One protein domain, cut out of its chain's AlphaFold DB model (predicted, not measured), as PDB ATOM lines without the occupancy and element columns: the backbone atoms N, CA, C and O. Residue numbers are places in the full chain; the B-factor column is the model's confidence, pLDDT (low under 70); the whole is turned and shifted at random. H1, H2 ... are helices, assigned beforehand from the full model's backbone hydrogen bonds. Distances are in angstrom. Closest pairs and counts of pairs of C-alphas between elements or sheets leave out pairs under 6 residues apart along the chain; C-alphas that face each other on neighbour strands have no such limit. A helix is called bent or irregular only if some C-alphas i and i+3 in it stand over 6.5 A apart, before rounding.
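This is residues 82 to 183 of the 205 residues of an uncharacterized protein of Bradyrhizobium sp. SG09 (UniProt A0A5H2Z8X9). Four helices stand side by side as a small loose bundle, their lines only roughly aligned: H1 and H2 make the middle layer, H5 packs on H1 on one side of it, and H6 packs on H2 on the other. H3 crosses H5 steeply beyond that, the short H4 sits beside H2 and H3, and a long loop, residues 148 to 169, reaches out from one end of the body around Asp 156. The printed part has 102 residues with six named helices, H1 to H6 in order along the chain, and no named strand; the class is all helix, with 61 residues in the helices. The whole is compact, with a radius of gyration of the C-alphas of 13.4 A and spans of 40, 34 and 20 A.

H1, residues 82 to 88, begins at C-alpha 82 at (13.343, -142.955, 5.169) and is 9.9 A long. H2, residues 91 to 103, is 18.4 A long. H3, residues 108 to 118, is 16.0 A long and begins at C-alpha 108 at (28.406, -130.473, 9.660). H4, residues 127 to 131, measures 6.2 A, and H5, residues 137 to 147, 15.3 A. H6, residues 170 to 183, is the longest helix, 19.1 A, and ends at C-alpha 183 at (18.200, -145.883, -11.111). H6 is neither bent nor irregular, but only just: C-alphas 179 and 182 are 6.5 A apart.

H1 touches H5, opposite ways at a shallow tilt of 26 degrees; their closest C-alphas, of Asp 83 and Gly 144, are 4.2 A apart. H1 and H2 are close but not clearly touching, with the C-alphas of Phe 86 and Val 94 closest at 6.0 A. H2, with residues 93 to 97 alone, touches residues 176 to 180 of H6, opposite ways at a shallow tilt of 13 degrees; the closest C-alphas, of Ala 93 and Leu 180, are 5.9 A apart. H3 touches H5, opposite ways at a steep tilt of 60 degrees, closest at the C-alphas of Arg 118 and Val 142, 6.6 A. The packing is mostly aligned, touching helices running at shallow tilts, but only just: 2 of 3 such pairs. H4 touches no helix but is near H2 and H3; the C-alphas of Lys 95 and Glu 131 are the closest of H2 and H4, at 6.4 A. H5 and H6 are apart. In H1, H2, H3, H4 and H5 every O i to N i+4 pair is within hydrogen-bond range; in H6, 7 of 10 are.

The two farthest C-alphas, of Asp 156 and Pro 183, are 41.9 A apart. The printed part has no cut. The link from H5 to H6, 22 residues, is long. The mean pLDDT of the printed part is 85.6; residue 106, residues 149 to 154 and residues 157 to 168 are under 70.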
ATOM      1  N   GLU A  82      11.945-143.288   4.872       92.62
ATOM      2  CA  GLU A  82      13.343-142.955   5.169       92.62
ATOM      3  C   GLU A  82      14.161-144.164   5.617       92.62
ATOM      4  O   GLU A  82      15.293-144.336   5.164       92.62
ATOM      5  N   ASP A  83      13.592-145.034   6.454       93.50
ATOM      6  CA  ASP A  83      14.282-146.248   6.897       93.50
ATOM      7  C   ASP A  83      14.579-147.152   5.701       93.50
ATOM      8  O   ASP A  83      15.700-147.636   5.555       93.50
ATOM      9  N   HIS A  84      13.600-147.331   4.808       94.06
ATOM     10  CA  HIS A  84      13.787-148.112   3.591       94.06
ATOM     11  C   HIS A  84      14.844-147.507   2.672       94.06
ATOM     12  O   HIS A  84      15.651-148.242   2.115       94.06
ATOM     13  N   LEU A  85      14.903-146.182   2.536       94.94
ATOM     14  CA  LEU A  85      15.931-145.549   1.712       94.94
ATOM     15  C   LEU A  85      17.340-145.849   2.236       94.94
ATOM     16  O   LEU A  85      18.207-146.211   1.447       94.94
ATOM     17  N   PHE A  86      17.583-145.765   3.546       95.44
ATOM     18  CA  PHE A  86      18.908-146.082   4.092       95.44
ATOM     19  C   PHE A  86      19.186-147.584   4.164       95.44
ATOM     20  O   PHE A  86      20.329-147.994   3.963       95.44
ATOM     21  N   ARG A  87      18.169-148.412   4.421       94.62
ATOM     22  CA  ARG A  87      18.318-149.868   4.513       94.62
ATOM     23  C   ARG A  87      18.533-150.503   3.146       94.62
ATOM     24  O   ARG A  87      19.489-151.253   2.972       94.62
ATOM     25  N   ASP A  88      17.668-150.177   2.196       94.81
ATOM     26  CA  ASP A  88      17.471-150.975   0.991       94.81
ATOM     27  C   ASP A  88      18.290-150.460  -0.207       94.81
ATOM     28  O   ASP A  88      18.583-151.246  -1.109       94.81
ATOM     29  N   LEU A  89      18.706-149.181  -0.229       97.06
ATOM     30  CA  LEU A  89      19.578-148.644  -1.285       97.06
ATOM     31  C   LEU A  89      20.983-149.272  -1.254       97.06
ATOM     32  O   LEU A  89      21.541-149.516  -0.180       97.06
ATOM     33  N   PRO A  90      21.630-149.457  -2.419       97.06
ATOM     34  CA  PRO A  90      23.035-149.845  -2.455       97.06
ATOM     35  C   PRO A  90      23.920-148.744  -1.849       97.06
ATOM     36  O   PRO A  90      23.621-147.551  -1.950       97.06
ATOM     37  N   THR A  91      25.044-149.130  -1.246       96.88
ATOM     38  CA  THR A  91      25.944-148.231  -0.493       96.88
ATOM     39  C   THR A  91      26.359-146.968  -1.252       96.88
ATOM     40  O   THR A  91      26.294-145.881  -0.668       96.88
ATOM     41  N   PRO A  92      26.697-147.022  -2.557       96.38
ATOM     42  CA  PRO A  92      27.002-145.810  -3.317       96.38
ATOM     43  C   PRO A  92      25.829-144.819  -3.397       96.38
ATOM     44  O   PRO A  92      26.050-143.607  -3.390       96.38
ATOM     45  N   ALA A  93      24.586-145.307  -3.451       96.69
ATOM     46  CA  ALA A  93      23.392-144.464  -3.449       96.69
ATOM     47  C   ALA A  93      23.108-143.901  -2.048       96.69
ATOM     48  O   ALA A  93      22.815-142.712  -1.926       96.69
ATOM     49  N   VAL A  94      23.304-144.698  -0.990       96.75
ATOM     50  CA  VAL A  94      23.229-144.220   0.403       96.75
ATOM     51  C   VAL A  94      24.245-143.106   0.662       96.75
ATOM     52  O   VAL A  94      23.912-142.106   1.287       96.75
ATOM     53  N   LYS A  95      25.464-143.212   0.123       96.06
ATOM     54  CA  LYS A  95      26.478-142.152   0.222       96.06
ATOM     55  C   LYS A  95      26.008-140.839  -0.409       96.06
ATOM     56  O   LYS A  95      26.210-139.773   0.167       96.06
ATOM     57  N   LYS A  96      25.359-140.893  -1.577       94.44
ATOM     58  CA  LYS A  96      24.766-139.702  -2.211       94.44
ATOM     59  C   LYS A  96      23.605-139.140  -1.387       94.44
ATOM     60  O   LYS A  96      23.517-137.925  -1.235       94.44
ATOM     61  N   LEU A  97      22.762-140.011  -0.827       93.62
ATOM     62  CA  LEU A  97      21.667-139.611   0.058       93.62
ATOM     63  C   LEU A  97      22.190-138.904   1.314       93.62
ATOM     64  O   LEU A  97      21.693-137.839   1.661       93.62
ATOM     65  N   LEU A  98      23.232-139.450   1.947       92.94
ATOM     66  CA  LEU A  98      23.902-138.847   3.100       92.94
ATOM     67  C   LEU A  98      24.432-137.447   2.766       92.94
ATOM     68  O   LEU A  98      24.184-136.505   3.513       92.94
ATOM     69  N   LYS A  99      25.118-137.285   1.629       90.00
ATOM     70  CA  LYS A  99      25.619-135.972   1.189       90.00
ATOM     71  C   LYS A  99      24.496-134.964   0.970       90.00
ATOM     72  O   LYS A  99      24.624-133.819   1.390       90.00
ATOM     73  N   SER A 100      23.400-135.391   0.343       85.75
ATOM     74  CA  SER A 100      22.210-134.552   0.180       85.75
ATOM     75  C   SER A 100      21.642-134.154   1.542       85.75
ATOM     76  O   SER A 100      21.414-132.975   1.780       85.75
ATOM     77  N   MET A 101      21.522-135.099   2.474       84.62
ATOM     78  CA  MET A 101      21.047-134.824   3.826       84.62
ATOM     79  C   MET A 101      21.904-133.787   4.558       84.62
ATOM     80  O   MET A 101      21.362-132.842   5.119       84.62
ATOM     81  N   ILE A 102      23.228-133.924   4.504       84.44
ATOM     82  CA  ILE A 102      24.157-132.985   5.142       84.44
ATOM     83  C   ILE A 102      24.108-131.607   4.474       84.44
ATOM     84  O   ILE A 102      24.288-130.605   5.151       84.44
ATOM     85  N   SER A 103      23.814-131.522   3.172       80.38
ATOM     86  CA  SER A 103      23.721-130.228   2.478       80.38
ATOM     87  C   SER A 103      22.585-129.324   2.981       80.38
ATOM     88  O   SER A 103      22.622-128.120   2.743       80.38
ATOM     89  N   PHE A 104      21.601-129.884   3.698       71.00
ATOM     90  CA  PHE A 104      20.538-129.122   4.363       71.00
ATOM     91  C   PHE A 104      20.902-128.692   5.789       71.00
ATOM     92  O   PHE A 104      20.162-127.928   6.411       71.00
ATOM     93  N   GLU A 105      22.026-129.166   6.322       71.00
ATOM     94  CA  GLU A 105      22.512-128.767   7.634       71.00
ATOM     95  C   GLU A 105      23.228-127.426   7.539       71.00
ATOM     96  O   GLU A 105      24.048-127.198   6.653       71.00
ATOM     97  N   ALA A 106      22.966-126.547   8.506       69.50
ATOM     98  CA  ALA A 106      23.729-125.309   8.629       69.50
ATOM     99  C   ALA A 106      25.208-125.584   8.962       69.50
ATOM    100  O   ALA A 106      26.088-124.850   8.523       69.50
ATOM    101  N   GLU A 107      25.477-126.643   9.737       79.81
ATOM    102  CA  GLU A 107      26.814-127.004  10.207       79.81
ATOM    103  C   GLU A 107      26.991-128.528  10.256       79.81
ATOM    104  O   GLU A 107      26.202-129.236  10.886       79.81
ATOM    105  N   GLU A 108      28.078-129.038   9.665       85.44
ATOM    106  CA  GLU A 108      28.406-130.473   9.660       85.44
ATOM    107  C   GLU A 108      28.530-131.051  11.083       85.44
ATOM    108  O   GLU A 108      28.080-132.166  11.357       85.44
ATOM    109  N   GLN A 109      29.073-130.273  12.024       87.62
ATOM    110  CA  GLN A 109      29.244-130.711  13.411       87.62
ATOM    111  C   GLN A 109      27.904-131.020  14.096       87.62
ATOM    112  O   GLN A 109      27.811-131.981  14.858       87.62
ATOM    113  N   SER A 110      26.841-130.273  13.775       84.38
ATOM    114  CA  SER A 110      25.493-130.527  14.302       84.38
ATOM    115  C   SER A 110      24.991-131.915  13.901       84.38
ATOM    116  O   SER A 110      24.432-132.648  14.721       84.38
ATOM    117  N   PHE A 111      25.229-132.315  12.652       87.19
ATOM    118  CA  PHE A 111      24.881-133.645  12.172       87.19
ATOM    119  C   PHE A 111      25.657-134.732  12.928       87.19
ATOM    120  O   PHE A 111      25.055-135.685  13.432       87.19
ATOM    121  N   ILE A 112      26.977-134.559  13.054       92.44
ATOM    122  CA  ILE A 112      27.868-135.488  13.768       92.44
ATOM    123  C   ILE A 112      27.414-135.664  15.222       92.44
ATOM    124  O   ILE A 112      27.301-136.792  15.704       92.44
ATOM    125  N   ASP A 113      27.081-134.576  15.912       90.56
ATOM    126  CA  ASP A 113      26.632-134.615  17.304       90.56
ATOM    127  C   ASP A 113      25.306-135.366  17.463       90.56
ATOM    128  O   ASP A 113      25.126-136.141  18.411       90.56
ATOM    129  N   ARG A 114      24.363-135.176  16.531       89.56
ATOM    130  CA  ARG A 114      23.088-135.911  16.541       89.56
ATOM    131  C   ARG A 114      23.278-137.390  16.217       89.56
ATOM    132  O   ARG A 114      22.610-138.212  16.845       89.56
ATOM    133  N   PHE A 115      24.184-137.730  15.302       92.50
ATOM    134  CA  PHE A 115      24.564-139.115  15.026       92.50
ATOM    135  C   PHE A 115      25.180-139.773  16.265       92.50
ATOM    136  O   PHE A 115      24.657-140.771  16.758       92.50
ATOM    137  N   ASN A 116      26.206-139.152  16.850       95.19
ATOM    138  CA  ASN A 116      26.911-139.654  18.032       95.19
ATOM    139  C   ASN A 116      26.000-139.801  19.258       95.19
ATOM    140  O   ASN A 116      26.237-140.655  20.108       95.19
ATOM    141  N   ARG A 117      24.944-138.986  19.365       92.81
ATOM    142  CA  ARG A 117      23.927-139.120  20.417       92.81
ATOM    143  C   ARG A 117      23.067-140.373  20.253       92.81
ATOM    144  O   ARG A 117      22.583-140.904  21.246       92.81
ATOM    145  N   ARG A 118      22.838-140.806  19.013       92.31
ATOM    146  CA  ARG A 118      22.017-141.981  18.685       92.31
ATOM    147  C   ARG A 118      22.828-143.271  18.603       92.31
ATOM    148  O   ARG A 118      22.231-144.334  18.709       92.31
ATOM    149  N   LEU A 119      24.149-143.162  18.456       94.50
ATOM    150  CA  LEU A 119      25.090-144.282  18.459       94.50
ATOM    151  C   LEU A 119      26.299-143.996  19.380       94.50
ATOM    152  O   LEU A 119      27.423-143.815  18.901       94.50
ATOM    153  N   PRO A 120      26.087-143.880  20.706       92.62
ATOM    154  CA  PRO A 120      27.134-143.484  21.652       92.62
ATOM    155  C   PRO A 120      28.319-144.458  21.727       92.62
ATOM    156  O   PRO A 120      29.423-144.036  22.075       92.62
ATOM    157  N   GLU A 121      28.106-145.729  21.398       93.19
ATOM    158  CA  GLU A 121      29.112-146.791  21.353       93.19
ATOM    159  C   GLU A 121      30.073-146.673  20.161       93.19
ATOM    160  O   GLU A 121      31.159-147.251  20.192       93.19
ATOM    161  N   ARG A 122      29.706-145.913  19.120       92.50
ATOM    162  CA  ARG A 122      30.509-145.751  17.903       92.50
ATOM    163  C   ARG A 122      30.468-144.311  17.413       92.50
ATOM    164  O   ARG A 122      29.813-143.975  16.427       92.50
ATOM    165  N   LYS A 123      31.206-143.462  18.121       94.50
ATOM    166  CA  LYS A 123      31.316-142.049  17.768       94.50
ATOM    167  C   LYS A 123      32.198-141.846  16.541       94.50
ATOM    168  O   LYS A 123      33.262-142.447  16.432       94.50
ATOM    169  N   ILE A 124      31.765-140.939  15.678       96.19
ATOM    170  CA  ILE A 124      32.513-140.425  14.529       96.19
ATOM    171  C   ILE A 124      32.988-138.999  14.819       96.19
ATOM    172  O   ILE A 124      32.375-138.273  15.609       96.19
ATOM    173  N   LYS A 125      34.073-138.587  14.167       95.31
ATOM    174  CA  LYS A 125      34.624-137.224  14.245       95.31
ATOM    175  C   LYS A 125      34.385-136.403  12.985       95.31
ATOM    176  O   LYS A 125      34.549-135.191  13.021       95.31
ATOM    177  N   SER A 126      34.041-137.054  11.878       94.50
ATOM    178  CA  SER A 126      33.796-136.402  10.592       94.50
ATOM    179  C   SER A 126      32.780-137.180   9.765       94.50
ATOM    180  O   SER A 126      32.584-138.383   9.964       94.50
ATOM    181  N   VAL A 127      32.182-136.515   8.775       92.06
ATOM    182  CA  VAL A 127      31.367-137.197   7.758       92.06
ATOM    183  C   VAL A 127      32.206-138.185   6.946       92.06
ATOM    184  O   VAL A 127      31.717-139.252   6.590       92.06
ATOM    185  N   GLY A 128      33.484-137.881   6.697       94.25
ATOM    186  CA  GLY A 128      34.389-138.784   5.983       94.25
ATOM    187  C   GLY A 128      34.554-140.139   6.675       94.25
ATOM    188  O   GLY A 128      34.572-141.166   5.999       94.25
ATOM    189  N   GLU A 129      34.609-140.162   8.011       95.56
ATOM    190  CA  GLU A 129      34.600-141.410   8.789       95.56
ATOM    191  C   GLU A 129      33.272-142.157   8.633       95.56
ATOM    192  O   GLU A 129      33.270-143.363   8.401       95.56
ATOM    193  N   LEU A 130      32.144-141.445   8.696       95.50
ATOM    194  CA  LEU A 130      30.817-142.036   8.524       95.50
ATOM    195  C   LEU A 130      30.619-142.671   7.144       95.50
ATOM    196  O   LEU A 130      30.015-143.736   7.048       95.50
ATOM    197  N   GLU A 131      31.144-142.055   6.080       95.50
ATOM    198  CA  GLU A 131      31.055-142.597   4.720       95.50
ATOM    199  C   GLU A 131      31.682-143.994   4.594       95.50
ATOM    200  O   GLU A 131      31.222-144.788   3.773       95.50
ATOM    201  N   GLN A 132      32.698-144.309   5.405       96.00
ATOM    202  CA  GLN A 132      33.352-145.626   5.429       96.00
ATOM    203  C   GLN A 132      32.539-146.681   6.189       96.00
ATOM    204  O   GLN A 132      32.858-147.866   6.139       96.00
ATOM    205  N   LEU A 133      31.499-146.263   6.910       96.69
ATOM    206  CA  LEU A 133      30.671-147.125   7.748       96.69
ATOM    207  C   LEU A 133      29.295-147.396   7.132       96.69
ATOM    208  O   LEU A 133      28.439-147.993   7.778       96.69
ATOM    209  N   LEU A 134      29.066-146.973   5.889       96.62
ATOM    210  CA  LEU A 134      27.760-147.073   5.239       96.62
ATOM    211  C   LEU A 134      27.359-148.496   4.838       96.62
ATOM    212  O   LEU A 134      26.232-148.675   4.398       96.62
ATOM    213  N   ASP A 135      28.218-149.503   4.977       95.38
ATOM    214  CA  ASP A 135      27.824-150.916   4.838       95.38
ATOM    215  C   ASP A 135      27.253-151.501   6.142       95.38
ATOM    216  O   ASP A 135      26.663-152.579   6.142       95.38
ATOM    217  N   ASP A 136      27.391-150.787   7.260       96.44
ATOM    218  CA  ASP A 136      26.916-151.234   8.562       96.44
ATOM    219  C   ASP A 136      25.405-150.988   8.721       96.44
ATOM    220  O   ASP A 136      24.905-149.864   8.598       96.44
ATOM    221  N   ALA A 137      24.665-152.056   9.025       95.38
ATOM    222  CA  ALA A 137      23.215-152.004   9.177       95.38
ATOM    223  C   ALA A 137      22.766-151.091  10.330       95.38
ATOM    224  O   ALA A 137      21.766-150.384  10.191       95.38
ATOM    225  N   LYS A 138      23.507-151.052  11.446       96.19
ATOM    226  CA  LYS A 138      23.178-150.198  12.594       96.19
ATOM    227  C   LYS A 138      23.407-148.729  12.262       96.19
ATOM    228  O   LYS A 138      22.610-147.875  12.645       96.19
ATOM    229  N   VAL A 139      24.460-148.433  11.501       96.69
ATOM    230  CA  VAL A 139      24.718-147.078  10.995       96.69
ATOM    231  C   VAL A 139      23.581-146.622  10.083       96.69
ATOM    232  O   VAL A 139      23.051-145.529  10.275       96.69
ATOM    233  N   ARG A 140      23.143-147.467   9.143       96.12
ATOM    234  CA  ARG A 140      22.000-147.170   8.260       96.12
ATOM    235  C   ARG A 140      20.698-146.952   9.022       96.12
ATOM    236  O   ARG A 140      19.970-146.021   8.697       96.12
ATOM    237  N   GLU A 141      20.425-147.755  10.047       94.69
ATOM    238  CA  GLU A 141      19.258-147.583  10.922       94.69
ATOM    239  C   GLU A 141      19.267-146.201  11.597       94.69
ATOM    240  O   GLU A 141      18.270-145.477  11.579       94.69
ATOM    241  N   VAL A 142      20.418-145.789  12.144       94.50
ATOM    242  CA  VAL A 142      20.575-144.469  12.774       94.50
ATOM    243  C   VAL A 142      20.358-143.343  11.764       94.50
ATOM    244  O   VAL A 142      19.695-142.354  12.092       94.50
ATOM    245  N   LEU A 143      20.880-143.492  10.543       93.94
ATOM    246  CA  LEU A 143      20.696-142.525   9.461       93.94
ATOM    247  C   LEU A 143      19.236-142.425   9.006       93.94
ATOM    248  O   LEU A 143      18.729-141.309   8.893       93.94
ATOM    249  N   GLY A 144      18.541-143.553   8.843       92.06
ATOM    250  CA  GLY A 144      17.101-143.588   8.566       92.06
ATOM    251  C   GLY A 144      16.320-142.813   9.618       92.06
ATOM    252  O   GLY A 144      15.599-141.866   9.304       92.06
ATOM    253  N   GLY A 145      16.590-143.090  10.895       89.06
ATOM    254  CA  GLY A 145      15.991-142.339  11.988       89.06
ATOM    255  C   GLY A 145      16.350-140.850  11.988       89.06
ATOM    256  O   GLY A 145      15.570-140.044  12.498       89.06
ATOM    257  N   LEU A 146      17.548-140.447  11.538       87.38
ATOM    258  CA  LEU A 146      17.968-139.033  11.481       87.38
ATOM    259  C   LEU A 146      17.293-138.286  10.339       87.38
ATOM    260  O   LEU A 146      17.024-137.097  10.490       87.38
ATOM    261  N   ALA A 147      17.025-138.976   9.236       86.62
ATOM    262  CA  ALA A 147      16.323-138.419   8.095       86.62
ATOM    263  C   ALA A 147      14.825-138.226   8.365       86.62
ATOM    264  O   ALA A 147      14.223-137.306   7.806       86.62
ATOM    265  N   LYS A 148      14.240-139.029   9.267       80.81
ATOM    266  CA  LYS A 148      12.893-138.776   9.784       80.81
ATOM    267  C   LYS A 148      12.841-137.441  10.516       80.81
ATOM    268  O   LYS A 148      13.598-137.188  11.457       80.81
ATOM    269  N   VAL A 149      11.857-136.629  10.155       64.44
ATOM    270  CA  VAL A 149      11.478-135.462  10.951       64.44
ATOM    271  C   VAL A 149      10.881-135.932  12.265       64.44
ATOM    272  O   VAL A 149       9.954-136.739  12.286       64.44
ATOM    273  N   ARG A 150      11.356-135.369  13.371       55.31
ATOM    274  CA  ARG A 150      10.498-135.192  14.540       55.31
ATOM    275  C   ARG A 150      10.120-133.728  14.516       55.31
ATOM    276  O   ARG A 150      11.010-132.891  14.462       55.31
ATOM    277  N   ASP A 151       8.825-133.427  14.491       50.88
ATOM    278  CA  ASP A 151       8.332-132.057  14.623       50.88
ATOM    279  C   ASP A 151       8.658-131.581  16.047       50.88
ATOM    280  O   ASP A 151       7.797-131.536  16.927       50.88
ATOM    281  N   LYS A 152       9.933-131.306  16.327       53.72
ATOM    282  CA  LYS A 152      10.291-130.566  17.519       53.72
ATOM    283  C   LYS A 152      10.008-129.121  17.235       53.72
ATOM    284  O   LYS A 152      10.539-128.514  16.305       53.72
ATOM    285  N   LEU A 153       9.142-128.601  18.077       56.25
ATOM    286  CA  LEU A 153       8.965-127.185  18.185       56.25
ATOM    287  C   LEU A 153      10.176-126.625  18.936       56.25
ATOM    288  O   LEU A 153      10.667-127.233  19.893       56.25
ATOM    289  N   ASP A 154      10.680-125.490  18.481       65.81
ATOM    290  CA  ASP A 154      11.592-124.669  19.247       65.81
ATOM    291  C   ASP A 154      10.911-124.188  20.541       65.81
ATOM    292  O   ASP A 154       9.735-124.445  20.823       65.81
ATOM    293  N   LYS A 155      11.675-123.470  21.359       71.12
ATOM    294  CA  LYS A 155      11.196-122.866  22.610       71.12
ATOM    295  C   LYS A 155       9.984-121.935  22.433       71.12
ATOM    296  O   LYS A 155       9.311-121.654  23.418       71.12
ATOM    297  N   ASP A 156       9.713-121.486  21.209       75.50
ATOM    298  CA  ASP A 156       8.636-120.565  20.850       75.50
ATOM    299  C   ASP A 156       7.451-121.293  20.183       75.50
ATOM    300  O   ASP A 156       6.522-120.655  19.683       75.50
ATOM    301  N   GLY A 157       7.455-122.632  20.172       64.25
ATOM    302  CA  GLY A 157       6.371-123.429  19.603       64.25
ATOM    303  C   GLY A 157       6.379-123.488  18.070       64.25
ATOM    304  O   GLY A 157       5.381-123.909  17.483       64.25
ATOM    305  N   LYS A 158       7.458-123.062  17.400       59.59
ATOM    306  CA  LYS A 158       7.601-123.100  15.934       59.59
ATOM    307  C   LYS A 158       8.451-124.293  15.510       59.59
ATOM    308  O   LYS A 158       9.316-124.691  16.272       59.59
ATOM    309  N   PRO A 159       8.266-124.866  14.310       57.62
ATOM    310  CA  PRO A 159       9.135-125.940  13.832       57.62
ATOM    311  C   PRO A 159      10.613-125.531  13.923       57.62
ATOM    312  O   PRO A 159      10.989-124.519  13.331       57.62
ATOM    313  N   ASP A 160      11.435-126.289  14.663       61.94
ATOM    314  CA  ASP A 160      12.862-125.984  14.795       61.94
ATOM    315  C   ASP A 160      13.514-126.123  13.408       61.94
ATOM    316  O   ASP A 160      13.533-127.224  12.844       61.94
ATOM    317  N   PRO A 161      14.056-125.036  12.825       55.34
ATOM    318  CA  PRO A 161      14.648-125.079  11.491       55.34
ATOM    319  C   PRO A 161      15.842-126.042  11.401       55.34
ATOM    320  O   PRO A 161      16.190-126.461  10.299       55.34
ATOM    321  N   ARG A 162      16.438-126.437  12.537       55.56
ATOM    322  CA  ARG A 162      17.536-127.417  12.631       55.56
ATOM    323  C   ARG A 162      17.063-128.873  12.629       55.56
ATOM    324  O   ARG A 162      17.892-129.774  12.562       55.56
ATOM    325  N   GLU A 163      15.758-129.122  12.728       55.75
ATOM    326  CA  GLU A 163      15.166-130.467  12.655       55.75
ATOM    327  C   GLU A 163      14.323-130.650  11.374       55.75
ATOM    328  O   GLU A 163      13.451-131.519  11.293       55.75
ATOM    329  N   ARG A 164      14.601-129.850  10.332       56.97
ATOM    330  CA  ARG A 164      13.945-129.955   9.025       56.97
ATOM    331  C   ARG A 164      14.505-131.143   8.243       56.97
ATOM    332  O   ARG A 164      15.572-131.076   7.649       56.97
ATOM    333  N   GLY A 165      13.771-132.245   8.248       63.50
ATOM    334  CA  GLY A 165      14.149-133.448   7.506       63.50
ATOM    335  C   GLY A 165      14.112-133.227   5.998       63.50
ATOM    336  O   GLY A 165      13.255-132.511   5.472       63.50
ATOM    337  N   VAL A 166      15.036-133.905   5.320       62.12
ATOM    338  CA  VAL A 166      15.290-133.840   3.871       62.12
ATOM    339  C   VAL A 166      14.006-133.980   3.051       62.12
ATOM    340  O   VAL A 166      13.820-133.292   2.054       62.12
ATOM    341  N   PHE A 167      13.072-134.813   3.511       69.19
ATOM    342  CA  PHE A 167      11.852-135.157   2.781       69.19
ATOM    343  C   PHE A 167      10.667-134.197   2.996       69.19
ATOM    344  O   PHE A 167       9.580-134.421   2.464       69.19
ATOM    345  N   LYS A 168      10.840-133.108   3.761       69.25
ATOM    346  CA  LYS A 168       9.847-132.013   3.825       69.25
ATOM    347  C   LYS A 168      10.010-131.013   2.684       69.25
ATOM    348  O   LYS A 168       9.109-130.203   2.463       69.25
ATOM    349  N   ASP A 169      11.141-131.048   1.986       77.38
ATOM    350  CA  ASP A 169      11.344-130.299   0.756       77.38
ATOM    351  C   ASP A 169      10.909-131.161  -0.441       77.38
ATOM    352  O   ASP A 169      11.343-132.308  -0.607       77.38
ATOM    353  N   ILE A 170       9.996-130.621  -1.254       81.62
ATOM    354  CA  ILE A 170       9.449-131.325  -2.420       81.62
ATOM    355  C   ILE A 170      10.552-131.577  -3.448       81.62
ATOM    356  O   ILE A 170      10.650-132.698  -3.943       81.62
ATOM    357  N   ALA A 171      11.401-130.584  -3.721       85.69
ATOM    358  CA  ALA A 171      12.468-130.697  -4.708       85.69
ATOM    359  C   ALA A 171      13.521-131.716  -4.257       85.69
ATOM    360  O   ALA A 171      13.957-132.547  -5.052       85.69
ATOM    361  N   ALA A 172      13.871-131.727  -2.966       84.56
ATOM    362  CA  ALA A 172      14.771-132.742  -2.417       84.56
ATOM    363  C   ALA A 172      14.180-134.157  -2.544       84.56
ATOM    364  O   ALA A 172      14.861-135.090  -2.966       84.56
ATOM    365  N   SER A 173      12.893-134.317  -2.232       86.75
ATOM    366  CA  SER A 173      12.197-135.608  -2.328       86.75
ATOM    367  C   SER A 173      12.053-136.098  -3.772       86.75
ATOM    368  O   SER A 173      12.142-137.299  -4.039       86.75
ATOM    369  N   GLU A 174      11.817-135.182  -4.713       92.56
ATOM    370  CA  GLU A 174      11.795-135.465  -6.148       92.56
ATOM    371  C   GLU A 174      13.174-135.897  -6.633       92.56
ATOM    372  O   GLU A 174      13.293-136.979  -7.206       92.56
ATOM    373  N   TRP A 175      14.221-135.151  -6.278       93.44
ATOM    374  CA  TRP A 175      15.599-135.512  -6.597       93.44
ATOM    375  C   TRP A 175      15.971-136.898  -6.058       93.44
ATOM    376  O   TRP A 175      16.528-137.707  -6.795       93.44
ATOM    377  N   VAL A 176      15.617-137.236  -4.810       93.50
ATOM    378  CA  VAL A 176      15.876-138.582  -4.265       93.50
ATOM    379  C   VAL A 176      15.153-139.652  -5.085       93.50
ATOM    380  O   VAL A 176      15.748-140.674  -5.427       93.50
ATOM    381  N   GLY A 177      13.882-139.428  -5.423       95.12
ATOM    382  CA  GLY A 177      13.107-140.365  -6.235       95.12
ATOM    383  C   GLY A 177      13.714-140.599  -7.620       95.12
ATOM    384  O   GLY A 177      13.792-141.741  -8.066       95.12
ATOM    385  N   GLU A 178      14.161-139.530  -8.269       96.38
ATOM    386  CA  GLU A 178      14.659-139.541  -9.645       96.38
ATOM    387  C   GLU A 178      16.108-140.024  -9.751       96.38
ATOM    388  O   GLU A 178      16.435-140.854 -10.590       96.38
ATOM    389  N   GLN A 179      16.983-139.523  -8.881       95.56
ATOM    390  CA  GLN A 179      18.431-139.683  -9.013       95.56
ATOM    391  C   GLN A 179      18.977-140.844  -8.182       95.56
ATOM    392  O   GLN A 179      20.065-141.355  -8.468       95.56
ATOM    393  N   LEU A 180      18.247-141.270  -7.143       95.75
ATOM    394  CA  LEU A 180      18.672-142.355  -6.258       95.75
ATOM    395  C   LEU A 180      17.759-143.565  -6.359       95.75
ATOM    396  O   LEU A 180      18.248-144.653  -6.640       95.75
ATOM    397  N   VAL A 181      16.455-143.405  -6.146       96.81
ATOM    398  CA  VAL A 181      15.551-144.558  -6.099       96.81
ATOM    399  C   VAL A 181      15.398-145.179  -7.482       96.81
ATOM    400  O   VAL A 181      15.732-146.348  -7.645       96.81
ATOM    401  N   GLY A 182      14.950-144.408  -8.476       97.12
ATOM    402  CA  GLY A 182      14.680-144.896  -9.833       97.12
ATOM    403  C   GLY A 182      15.822-145.734 -10.428       97.12
ATOM    404  O   GLY A 182      15.614-146.921 -10.691       97.12
ATOM    405  N   PRO A 183      17.046-145.183 -10.545       97.56
ATOM    406  CA  PRO A 183      18.200-145.883 -11.111       97.56
ATOM    407  C   PRO A 183      18.620-147.142 -10.348       97.56
ATOM    408  O   PRO A 183      19.294-147.998 -10.915       97.56
TER     409      PRO A 183